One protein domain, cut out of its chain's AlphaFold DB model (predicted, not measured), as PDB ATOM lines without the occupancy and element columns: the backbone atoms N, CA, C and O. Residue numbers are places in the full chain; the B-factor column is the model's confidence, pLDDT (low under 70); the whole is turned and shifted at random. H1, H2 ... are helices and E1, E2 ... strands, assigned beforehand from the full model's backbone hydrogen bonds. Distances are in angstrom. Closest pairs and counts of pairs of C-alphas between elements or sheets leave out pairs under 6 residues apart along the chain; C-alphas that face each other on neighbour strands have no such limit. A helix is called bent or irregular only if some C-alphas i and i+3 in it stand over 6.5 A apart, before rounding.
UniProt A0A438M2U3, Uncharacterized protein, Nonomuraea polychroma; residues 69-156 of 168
ATOM      1  N   ASN A  69     262.739 309.406 401.361       78.38
ATOM      2  CA  ASN A  69     262.821 309.554 399.922       78.38
ATOM      3  C   ASN A  69     263.684 310.771 399.564       78.38
ATOM      4  O   ASN A  69     264.054 311.581 400.418       78.38
ATOM      5  N   VAL A  70     264.017 310.898 398.285       76.56
ATOM      6  CA  VAL A  70     264.801 312.006 397.743       76.56
ATOM      7  C   VAL A  70     264.092 312.533 396.507       76.56
ATOM      8  O   VAL A  70     263.749 311.768 395.603       76.56
ATOM      9  N   LEU A  71     263.917 313.850 396.453       72.19
ATOM     10  CA  LEU A  71     263.450 314.519 395.248       72.19
ATOM     11  C   LEU A  71     264.590 314.660 394.255       72.19
ATOM     12  O   LEU A  71     265.698 315.069 394.611       72.19
ATOM     13  N   THR A  72     264.296 314.375 392.998       78.19
ATOM     14  CA  THR A  72     265.168 314.702 391.873       78.19
ATOM     15  C   THR A  72     265.193 316.207 391.640       78.19
ATOM     16  O   THR A  72     264.316 316.949 392.085       78.19
ATOM     17  N   ASP A  73     266.196 316.673 390.901       75.62
ATOM     18  CA  ASP A  73     266.282 318.084 390.518       75.62
ATOM     19  C   ASP A  73     265.084 318.507 389.660       75.62
ATOM     20  O   ASP A  73     264.584 319.616 389.819       75.62
ATOM     21  N   ALA A  74     264.581 317.606 388.809       78.50
ATOM     22  CA  ALA A  74     263.414 317.850 387.967       78.50
ATOM     23  C   ALA A  74     262.115 317.986 388.779       78.50
ATOM     24  O   ALA A  74     261.284 318.828 388.456       78.50
ATOM     25  N   GLU A  75     261.955 317.199 389.847       84.94
ATOM     26  CA  GLU A  75     260.819 317.308 390.776       84.94
ATOM     27  C   GLU A  75     260.922 318.560 391.657       84.94
ATOM     28  O   GLU A  75     259.907 319.170 391.985       84.94
ATOM     29  N   TRP A  76     262.139 318.962 392.035       84.94
ATOM     30  CA  TRP A  76     262.358 320.135 392.880       84.94
ATOM     31  C   TRP A  76     262.238 321.462 392.130       84.94
ATOM     32  O   TRP A  76     261.667 322.409 392.664       84.94
ATOM     33  N   ALA A  77     262.774 321.550 390.912       87.31
ATOM     34  CA  ALA A  77     262.818 322.784 390.130       87.31
ATOM     35  C   ALA A  77     261.481 323.558 390.089       87.31
ATOM     36  O   ALA A  77     261.507 324.751 390.397       87.31
ATOM     37  N   PRO A  78     260.317 322.935 389.808       87.69
ATOM     38  CA  PRO A  78     259.044 323.659 389.787       87.69
ATOM     39  C   PRO A  78     258.543 324.091 391.176       87.69
ATOM     40  O   PRO A  78     257.679 324.956 391.261       87.69
ATOM     41  N   LEU A  79     259.048 323.495 392.262       89.00
ATOM     42  CA  LEU A  79     258.676 323.831 393.644       89.00
ATOM     43  C   LEU A  79     259.573 324.915 394.251       89.00
ATOM     44  O   LEU A  79     259.180 325.584 395.207       89.00
ATOM     45  N   ALA A  80     260.790 325.054 393.722       85.88
ATOM     46  CA  ALA A  80     261.770 326.031 394.177       85.88
ATOM     47  C   ALA A  80     261.298 327.466 393.917       85.88
ATOM     48  O   ALA A  80     261.556 328.372 394.708       85.88
ATOM     49  N   GLU A  81     260.593 327.671 392.805       80.50
ATOM     50  CA  GLU A  81     260.079 328.973 392.409       80.50
ATOM     51  C   GLU A  81     258.802 329.301 393.203       80.50
ATOM     52  O   GLU A  81     257.709 328.818 392.919       80.50
ATOM     53  N   GLY A  82     258.955 330.116 394.251       78.94
ATOM     54  CA  GLY A  82     257.848 330.586 395.092       78.94
ATOM     55  C   GLY A  82     257.561 329.736 396.332       78.94
ATOM     56  O   GLY A  82     256.677 330.092 397.111       78.94
ATOM     57  N   GLY A  83     258.302 328.650 396.546       83.25
ATOM     58  CA  GLY A  83     258.249 327.864 397.775       83.25
ATOM     59  C   GLY A  83     258.845 328.581 398.991       83.25
ATOM     60  O   GLY A  83     259.760 329.393 398.861       83.25
ATOM     61  N   ARG A  84     258.327 328.283 400.187       85.88
ATOM     62  CA  ARG A  84     258.816 328.841 401.463       85.88
ATOM     63  C   ARG A  84     259.979 328.074 402.093       85.88
ATOM     64  O   ARG A  84     260.721 328.641 402.885       85.88
ATOM     65  N   HIS A  85     260.104 326.789 401.799       84.56
ATOM     66  CA  HIS A  85     261.081 325.887 402.390       84.56
ATOM     67  C   HIS A  85     262.275 325.685 401.467       84.56
ATOM     68  O   HIS A  85     262.133 325.594 400.246       84.56
ATOM     69  N   GLU A  86     263.455 325.557 402.063       84.88
ATOM     70  CA  GLU A  86     264.655 325.136 401.351       84.88
ATOM     71  C   GLU A  86     264.600 323.642 401.012       84.88
ATOM     72  O   GLU A  86     263.942 322.843 401.688       84.88
ATOM     73  N   ARG A  87     265.328 323.245 399.964       82.56
ATOM     74  CA  ARG A  87     265.421 321.836 399.587       82.56
ATOM     75  C   ARG A  87     266.149 321.052 400.669       82.56
ATOM     76  O   ARG A  87     267.300 321.339 400.984       82.56
ATOM     77  N   LYS A  88     265.533 319.967 401.125       76.50
ATOM     78  CA  LYS A  88     266.200 318.976 401.973       76.50
ATOM     79  C   LYS A  88     266.959 317.972 401.108       76.50
ATOM     80  O   LYS A  88     266.486 317.574 400.043       76.50
ATOM     81  N   ALA A  89     268.114 317.522 401.592       64.38
ATOM     82  CA  ALA A  89     268.874 316.455 400.939       64.38
ATOM     83  C   ALA A  89     268.110 315.117 400.949       64.38
ATOM     84  O   ALA A  89     268.183 314.352 399.991       64.38
ATOM     85  N   VAL A  90     267.369 314.854 402.029       70.44
ATOM     86  CA  VAL A  90     266.562 313.649 402.241       70.44
ATOM     87  C   VAL A  90     265.272 314.043 402.963       70.44
ATOM     88  O   VAL A  90     265.312 314.823 403.915       70.44
ATOM     89  N   TYR A  91     264.143 313.490 402.526       78.75
ATOM     90  CA  TYR A  91     262.829 313.679 403.137       78.75
ATOM     91  C   TYR A  91     262.456 312.415 403.909       78.75
ATOM     92  O   TYR A  91     262.177 311.385 403.302       78.75
ATOM     93  N   GLY A  92     262.506 312.474 405.241       83.44
ATOM     94  CA  GLY A  92     262.047 311.382 406.102       83.44
ATOM     95  C   GLY A  92     260.525 311.347 406.179       83.44
ATOM     96  O   GLY A  92     259.891 312.394 406.128       83.44
ATOM     97  N   CYS A  93     259.954 310.152 406.280       88.94
ATOM     98  CA  CYS A  93     258.522 309.971 406.459       88.94
ATOM     99  C   CYS A  93     258.086 310.579 407.795       88.94
ATOM    100  O   CYS A  93     258.593 310.202 408.844       88.94
ATOM    101  N   GLU A  94     257.134 311.504 407.749       91.38
ATOM    102  CA  GLU A  94     256.672 312.267 408.916       91.38
ATOM    103  C   GLU A  94     255.539 311.553 409.674       91.38
ATOM    104  O   GLU A  94     255.049 312.042 410.691       91.38
ATOM    105  N   LEU A  95     255.115 310.380 409.194       91.00
ATOM    106  CA  LEU A  95     254.110 309.546 409.848       91.00
ATOM    107  C   LEU A  95     254.724 308.700 410.973       91.00
ATOM    108  O   LEU A  95     255.935 308.490 411.043       91.00
ATOM    109  N   GLN A  96     253.868 308.183 411.856       88.06
ATOM    110  CA  GLN A  96     254.292 307.354 412.987       88.06
ATOM    111  C   GLN A  96     254.985 306.051 412.530       88.06
ATOM    112  O   GLN A  96     254.542 305.431 411.564       88.06
ATOM    113  N   PRO A  97     256.021 305.566 413.237       84.00
ATOM    114  CA  PRO A  97     256.616 304.256 412.998       84.00
ATOM    115  C   PRO A  97     255.579 303.130 412.915       84.00
ATOM    116  O   PRO A  97     254.686 303.034 413.755       84.00
ATOM    117  N   GLY A  98     255.724 302.261 411.911       83.31
ATOM    118  CA  GLY A  98     254.838 301.112 411.696       83.31
ATOM    119  C   GLY A  98     253.465 301.456 411.110       83.31
ATOM    120  O   GLY A  98     252.584 300.598 411.106       83.31
ATOM    121  N   HIS A  99     253.261 302.689 410.631       88.56
ATOM    122  CA  HIS A  99     252.005 303.070 409.997       88.56
ATOM    123  C   HIS A  99     251.699 302.212 408.750       88.56
ATOM    124  O   HIS A  99     252.620 301.854 408.012       88.56
ATOM    125  N   PRO A 100     250.418 301.905 408.471       88.44
ATOM    126  CA  PRO A 100     250.036 301.261 407.222       88.44
ATOM    127  C   PRO A 100     250.052 302.262 406.057       88.44
ATOM    128  O   PRO A 100     249.939 303.476 406.253       88.44
ATOM    129  N   GLY A 101     250.117 301.741 404.833       89.25
ATOM    130  CA  GLY A 101     249.962 302.523 403.605       89.25
ATOM    131  C   GLY A 101     251.187 303.352 403.211       89.25
ATOM    132  O   GLY A 101     252.291 303.147 403.710       89.25
ATOM    133  N   ALA A 102     250.976 304.277 402.273       91.94
ATOM    134  CA  ALA A 102     252.042 305.090 401.699       91.94
ATOM    135  C   ALA A 102     252.688 306.017 402.739       91.94
ATOM    136  O   ALA A 102     252.014 306.664 403.544       91.94
ATOM    137  N   HIS A 103     254.008 306.111 402.673       91.06
ATOM    138  CA  HIS A 103     254.799 307.087 403.399       91.06
ATOM    139  C   HIS A 103     254.551 308.487 402.850       91.06
ATOM    140  O   HIS A 103     254.244 308.655 401.670       91.06
ATOM    141  N   ALA A 104     254.714 309.498 403.698       94.38
ATOM    142  CA  ALA A 104     254.533 310.884 403.306       94.38
ATOM    143  C   ALA A 104     255.511 311.800 404.044       94.38
ATOM    144  O   ALA A 104     255.815 311.570 405.215       94.38
ATOM    145  N   ALA A 105     255.984 312.836 403.360       92.38
ATOM    146  CA  ALA A 105     256.823 313.881 403.939       92.38
ATOM    147  C   ALA A 105     256.459 315.240 403.348       92.38
ATOM    148  O   ALA A 105     256.204 315.344 402.140       92.38
ATOM    149  N   HIS A 106     256.455 316.277 404.179       92.94
ATOM    150  CA  HIS A 106     256.150 317.621 403.737       92.94
ATOM    151  C   HIS A 106     257.360 318.195 402.998       92.94
ATOM    152  O   HIS A 106     258.493 318.235 403.499       92.94
ATOM    153  N   VAL A 107     257.112 318.632 401.766       92.25
ATOM    154  CA  VAL A 107     258.143 319.135 400.863       92.25
ATOM    155  C   VAL A 107     258.156 320.649 400.866       92.25
ATOM    156  O   VAL A 107     259.199 321.254 401.109       92.25
ATOM    157  N   GLN A 108     257.014 321.261 400.565       92.75
ATOM    158  CA  GLN A 108     256.969 322.679 400.251       92.75
ATOM    159  C   GLN A 108     255.618 323.293 400.589       92.75
ATOM    160  O   GLN A 108     254.583 322.682 400.352       92.75
ATOM    161  N   LEU A 109     255.634 324.547 401.033       90.25
ATOM    162  CA  LEU A 109     254.447 325.389 401.089       90.25
ATOM    163  C   LEU A 109     254.520 326.413 399.953       90.25
ATOM    164  O   LEU A 109     255.432 327.243 399.923       90.25
ATOM    165  N   LEU A 110     253.580 326.335 399.009       87.94
ATOM    166  CA  LEU A 110     253.487 327.267 397.880       87.94
ATOM    167  C   LEU A 110     252.489 328.404 398.172       87.94
ATOM    168  O   LEU A 110     251.637 328.267 399.048       87.94
ATOM    169  N   PRO A 111     252.543 329.533 397.440       83.81
ATOM    170  CA  PRO A 111     251.621 330.644 397.643       83.81
ATOM    171  C   PRO A 111     250.194 330.266 397.229       83.81
ATOM    172  O   PRO A 111     249.987 329.707 396.146       83.81
ATOM    173  N   GLY A 112     249.223 330.633 398.067       77.94
ATOM    174  CA  GLY A 112     247.801 330.319 397.906       77.94
ATOM    175  C   GLY A 112     247.276 329.414 399.030       77.94
ATOM    176  O   GLY A 112     248.081 328.780 399.713       77.94
ATOM    177  N   PRO A 113     245.951 329.371 399.257       74.44
ATOM    178  CA  PRO A 113     245.358 328.480 400.251       74.44
ATOM    179  C   PRO A 113     245.593 327.010 399.866       74.44
ATOM    180  O   PRO A 113     245.592 326.669 398.683       74.44
ATOM    181  N   ASP A 114     245.822 326.166 400.872       68.38
ATOM    182  CA  ASP A 114     245.893 324.700 400.770       68.38
ATOM    183  C   ASP A 114     246.985 324.125 399.863       68.38
ATOM    184  O   ASP A 114     246.880 322.995 399.395       68.38
ATOM    185  N   ARG A 115     248.078 324.857 399.625       84.69
ATOM    186  CA  ARG A 115     249.190 324.369 398.791       84.69
ATOM    187  C   ARG A 115     250.348 323.802 399.601       84.69
ATOM    188  O   ARG A 115     251.498 324.220 399.438       84.69
ATOM    189  N   PHE A 116     250.031 322.829 400.443       91.75
ATOM    190  CA  PHE A 116     251.019 321.999 401.118       91.75
ATOM    191  C   PHE A 116     251.374 320.849 400.186       91.75
ATOM    192  O   PHE A 116     250.563 319.961 399.921       91.75
ATOM    193  N   ILE A 117     252.579 320.908 399.632       94.88
ATOM    194  CA  ILE A 117     253.104 319.890 398.736       94.88
ATOM    195  C   ILE A 117     253.780 318.822 399.575       94.88
ATOM    196  O   ILE A 117     254.742 319.086 400.300       94.88
ATOM    197  N   TRP A 118     253.291 317.605 399.423       95.19
ATOM    198  CA  TRP A 118     253.813 316.405 400.043       95.19
ATOM    199  C   TRP A 118     254.408 315.508 398.971       95.19
ATOM    200  O   TRP A 118     253.869 315.397 397.872       95.19
ATOM    201  N   ILE A 119     255.502 314.831 399.301       93.06
ATOM    202  CA  ILE A 119     255.892 313.635 398.562       93.06
ATOM    203  C   ILE A 119     255.258 312.444 399.261       93.06
ATOM    204  O   ILE A 119     255.429 312.274 400.469       93.06
ATOM    205  N   ARG A 120     254.531 311.625 398.505       94.25
ATOM    206  CA  ARG A 120     254.014 310.335 398.958       94.25
ATOM    207  C   ARG A 120     254.688 309.220 398.200       94.25
ATOM    208  O   ARG A 120     254.963 309.358 397.010       94.25
ATOM    209  N   TRP A 121     254.964 308.121 398.882       91.12
ATOM    210  CA  TRP A 121     255.575 306.971 398.241       91.12
ATOM    211  C   TRP A 121     255.225 305.668 398.939       91.12
ATOM    212  O   TRP A 121     255.058 305.611 400.155       91.12
ATOM    213  N   ASP A 122     255.165 304.611 398.148       86.50
ATOM    214  CA  ASP A 122     255.186 303.235 398.611       86.50
ATOM    215  C   ASP A 122     256.308 302.476 397.887       86.50
ATOM    216  O   ASP A 122     257.250 303.072 397.352       86.50
ATOM    217  N   ILE A 123     256.238 301.147 397.911       73.69
ATOM    218  CA  ILE A 123     257.244 300.294 397.290       73.69
ATOM    219  C   ILE A 123     257.255 300.355 395.751       73.69
ATOM    220  O   ILE A 123     258.283 300.061 395.146       73.69
ATOM    221  N   ARG A 124     256.139 300.741 395.119       73.56
ATOM    222  CA  ARG A 124     255.913 300.720 393.662       73.56
ATOM    223  C   ARG A 124     255.917 302.100 393.036       73.56
ATOM    224  O   ARG A 124     256.341 302.245 391.892       73.56
ATOM    225  N   ALA A 125     255.402 303.091 393.746       81.06
ATOM    226  CA  ALA A 125     255.145 304.402 393.188       81.06
ATOM    227  C   ALA A 125     255.539 305.514 394.152       81.06
ATOM    228  O   ALA A 125     255.565 305.364 395.374       81.06
ATOM    229  N   ARG A 126     255.815 306.674 393.561       88.12
ATOM    230  CA  ARG A 126     255.922 307.930 394.287       88.12
ATOM    231  C   ARG A 126     255.249 309.043 393.509       88.12
ATOM    232  O   ARG A 126     255.260 309.041 392.279       88.12
ATOM    233  N   GLU A 127     254.721 310.008 394.240       92.75
ATOM    234  CA  GLU A 127     254.018 311.158 393.693       92.75
ATOM    235  C   GLU A 127     254.280 312.408 394.536       92.75
ATOM    236  O   GLU A 127     254.471 312.336 395.752       92.75
ATOM    237  N   LEU A 128     254.280 313.566 393.877       92.62
ATOM    238  CA  LEU A 128     254.146 314.861 394.533       92.62
ATOM    239  C   LEU A 128     252.674 315.251 394.495       92.62
ATOM    240  O   LEU A 128     252.092 315.350 393.414       92.62
ATOM    241  N   VAL A 129     252.082 315.482 395.659       93.50
ATOM    242  CA  VAL A 129     250.657 315.780 395.787       93.50
ATOM    243  C   VAL A 129     250.422 316.981 396.677       93.50
ATOM    244  O   VAL A 129     251.174 317.248 397.612       93.50
ATOM    245  N   THR A 130     249.338 317.689 396.396       93.56
ATOM    246  CA  THR A 130     248.807 318.692 397.307       93.56
ATOM    247  C   THR A 130     247.834 318.010 398.249       93.56
ATOM    248  O   THR A 130     246.877 317.388 397.787       93.56
ATOM    249  N   LEU A 131     248.066 318.131 399.551       92.12
ATOM    250  CA  LEU A 131     247.138 317.640 400.561       92.12
ATOM    251  C   LEU A 131     246.762 318.778 401.508       92.12
ATOM    252  O   LEU A 131     247.655 319.522 401.918       92.12
ATOM    253  N   PRO A 132     245.476 318.925 401.862       92.31
ATOM    254  CA  PRO A 132     245.068 319.931 402.830       92.31
ATOM    255  C   PRO A 132     245.682 319.628 404.206       92.31
ATOM    256  O   PRO A 132     245.980 318.465 404.508       92.31
ATOM    257  N   PRO A 133     245.900 320.654 405.043       91.69
ATOM    258  CA  PRO A 133     246.363 320.451 406.409       91.69
ATOM    259  C   PRO A 133     245.301 319.708 407.227       91.69
ATOM    260  O   PRO A 133     244.102 319.800 406.964       91.69
ATOM    261  N   CYS A 134     245.735 318.960 408.236       93.44
ATOM    262  CA  CYS A 134     244.822 318.314 409.164       93.44
ATOM    263  C   CYS A 134     244.025 319.378 409.945       93.44
ATOM    264  O   CYS A 134     244.630 320.305 410.478       93.44
ATOM    265  N   PRO A 135     242.691 319.237 410.077       93.25
ATOM    266  CA  PRO A 135     241.859 320.222 410.773       93.25
ATOM    267  C   PRO A 135     241.991 320.156 412.302       93.25
ATOM    268  O   PRO A 135     241.301 320.884 413.011       93.25
ATOM    269  N   ALA A 136     242.799 319.230 412.831       93.25
ATOM    270  CA  ALA A 136     243.013 319.110 414.262       93.25
ATOM    271  C   ALA A 136     243.905 320.247 414.759       93.25
ATOM    272  O   ALA A 136     244.986 320.486 414.226       93.25
ATOM    273  N   GLU A 137     243.473 320.883 415.836       91.06
ATOM    274  CA  GLU A 137     244.210 321.931 416.528       91.06
ATOM    275  C   GLU A 137     244.273 321.589 418.015       91.06
ATOM    276  O   GLU A 137     243.359 320.968 418.572       91.06
ATOM    277  N   ARG A 138     245.352 321.998 418.680       83.56
ATOM    278  CA  ARG A 138     245.508 321.844 420.124       83.56
ATOM    279  C   ARG A 138     245.804 323.192 420.750       83.56
ATOM    280  O   ARG A 138     246.809 323.817 420.437       83.56
ATOM    281  N   ALA A 139     244.953 323.594 421.690       78.62
ATOM    282  CA  ALA A 139     245.264 324.706 422.577       78.62
ATOM    283  C   ALA A 139     246.543 324.381 423.363       78.62
ATOM    284  O   ALA A 139     246.630 323.304 423.962       78.62
ATOM    285  N   ASP A 140     247.523 325.283 423.343       66.00
ATOM    286  CA  ASP A 140     248.734 325.122 424.141       66.00
ATOM    287  C   ASP A 140     248.377 325.273 425.632       66.00
ATOM    288  O   ASP A 140     247.861 326.322 426.029       66.00
ATOM    289  N   PRO A 141     248.559 324.234 426.473       65.94
ATOM    290  CA  PRO A 141     248.277 324.345 427.898       65.94
ATOM    291  C   PRO A 141     249.261 325.267 428.639       65.94
ATOM    292  O   PRO A 141     248.951 325.667 429.762       65.94
ATOM    293  N   ASP A 142     250.414 325.592 428.043       68.81
ATOM    294  CA  ASP A 142     251.419 326.512 428.588       68.81
ATOM    295  C   ASP A 142     252.024 327.352 427.444       68.81
ATOM    296  O   ASP A 142     253.082 326.995 426.922       68.81
ATOM    297  N   PRO A 143     251.335 328.424 426.995       66.69
ATOM    298  CA  PRO A 143     251.703 329.155 425.784       66.69
ATOM    299  C   PRO A 143     253.134 329.699 425.868       66.69
ATOM    300  O   PRO A 143     253.422 330.630 426.625       66.69
ATOM    301  N   ASP A 144     254.044 329.130 425.068       65.69
ATOM    302  CA  ASP A 144     255.395 329.676 424.911       65.69
ATOM    303  C   ASP A 144     255.299 330.944 424.046       65.69
ATOM    304  O   ASP A 144     254.924 330.855 422.875       65.69
ATOM    305  N   PRO A 145     255.703 332.130 424.540       68.69
ATOM    306  CA  PRO A 145     255.708 333.354 423.736       68.69
ATOM    307  C   PRO A 145     256.662 333.300 422.527       68.69
ATOM    308  O   PRO A 145     256.666 334.215 421.705       68.69
ATOM    309  N   ARG A 146     257.493 332.256 422.405       71.50
ATOM    310  CA  ARG A 146     258.328 331.962 421.229       71.50
ATOM    311  C   ARG A 146     257.675 330.978 420.256       71.50
ATOM    312  O   ARG A 146     258.268 330.710 419.210       71.50
ATOM    313  N   SER A 147     256.509 330.425 420.591       68.06
ATOM    314  CA  SER A 147     255.716 329.610 419.675       68.06
ATOM    315  C   SER A 147     255.455 330.413 418.400       68.06
ATOM    316  O   SER A 147     255.056 331.578 418.485       68.06
ATOM    317  N   PRO A 148     255.630 329.819 417.206       71.25
ATOM    318  CA  PRO A 148     255.267 330.490 415.964       71.25
ATOM    319  C   PRO A 148     253.760 330.790 415.878       71.25
ATOM    320  O   PRO A 148     253.363 331.597 415.041       71.25
ATOM    321  N   TYR A 149     252.948 330.168 416.741       72.81
ATOM    322  CA  TYR A 149     251.495 330.326 416.815       72.81
ATOM    323  C   TYR A 149     251.038 331.280 417.937       72.81
ATOM    324  O   TYR A 149     249.875 331.667 417.975       72.81
ATOM    325  N   GLY A 150     251.937 331.716 418.830       75.56
ATOM    326  CA  GLY A 150     251.586 332.605 419.945       75.56
ATOM    327  C   GLY A 150     250.481 332.026 420.839       75.56
ATOM    328  O   GLY A 150     250.624 330.915 421.341       75.56
ATOM    329  N   ASP A 151     249.390 332.782 421.014       75.38
ATOM    330  CA  ASP A 151     248.204 332.376 421.792       75.38
ATOM    331  C   ASP A 151     247.181 331.564 420.966       75.38
ATOM    332  O   ASP A 151     246.150 331.134 421.495       75.38
ATOM    333  N   GLU A 152     247.410 331.389 419.660       80.56
ATOM    334  CA  GLU A 152     246.517 330.617 418.794       80.56
ATOM    335  C   GLU A 152     246.716 329.105 419.008       80.56
ATOM    336  O   GLU A 152     247.828 328.656 419.307       80.56
ATOM    337  N   PRO A 153     245.657 328.284 418.851       83.44
ATOM    338  CA  PRO A 153     245.791 326.834 418.872       83.44
ATOM    339  C   PRO A 153     246.853 326.360 417.874       83.44
ATOM    340  O   PRO A 153     246.822 326.721 416.700       83.44
ATOM    341  N   ALA A 154     247.778 325.515 418.333       86.25
ATOM    342  CA  ALA A 154     248.780 324.925 417.459       86.25
ATOM    343  C   ALA A 154     248.080 323.957 416.486       86.25
ATOM    344  O   ALA A 154     247.410 323.020 416.945       86.25
ATOM    345  N   PRO A 155     248.196 324.157 415.162       88.38
ATOM    346  CA  PRO A 155     247.601 323.262 414.185       88.38
ATOM    347  C   PRO A 155     248.392 321.961 414.092       88.38
ATOM    348  O   PRO A 155     249.603 321.923 414.317       88.38
ATOM    349  N   CYS A 156     247.717 320.883 413.707       90.44
ATOM    350  CA  CYS A 156     248.403 319.654 413.364       90.44
ATOM    351  C   CYS A 156     249.276 319.872 412.114       90.44
ATOM    352  O   CYS A 156     248.801 320.319 411.073       90.44
TER     353      CYS A 156
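AT A GLANCE: This is residues 69 to 156 of the 168 residues of an uncharacterized protein of Nonomuraea polychroma (UniProt A0A438M2U3). There is little regular structure: a short helix, H1, lies over one face of a small antiparallel sheet, E1-E2-E3, and residues 131 to 156 run away and fold back as a long loop. The printed part has 88 residues, 26 in named elements, in the order H1, E1, E2, E3; the class is mixed. It is loose, with a radius of gyration of the C-alphas of 15.0 A and spans of 42 by 34 by 23 A.

HOW THE PARTS SIT: H1, residues 73 to 80, is only just irregular, C-alphas 75 and 78 being 6.7 A apart; 2 of 4 O i to N i+4 pairs are within hydrogen-bond range. E1, residues 103 to 109, E2, 116 to 121, and E3, 126 to 130, form a meander, each strand the antiparallel neighbour of the one before. In hairpin E1 and E2, N 105 and O 119 are 3.0 A apart; in hairpin E2 and E3, N 118 and O 129, 2.8 A. H1 is on the sheet, its height 10.1 A.

IN THESE COORDINATES: H1 begins at C-alpha 73 (266.282, 318.084, 390.518). E1 spans 18.5 A. E3 ends at C-alpha 130 (248.807, 318.692, 397.307).

THE WHOLE: The printed part has no cut. H1 to E1 is a long link. Nine residues are under pLDDT 70, among them 140 to 145.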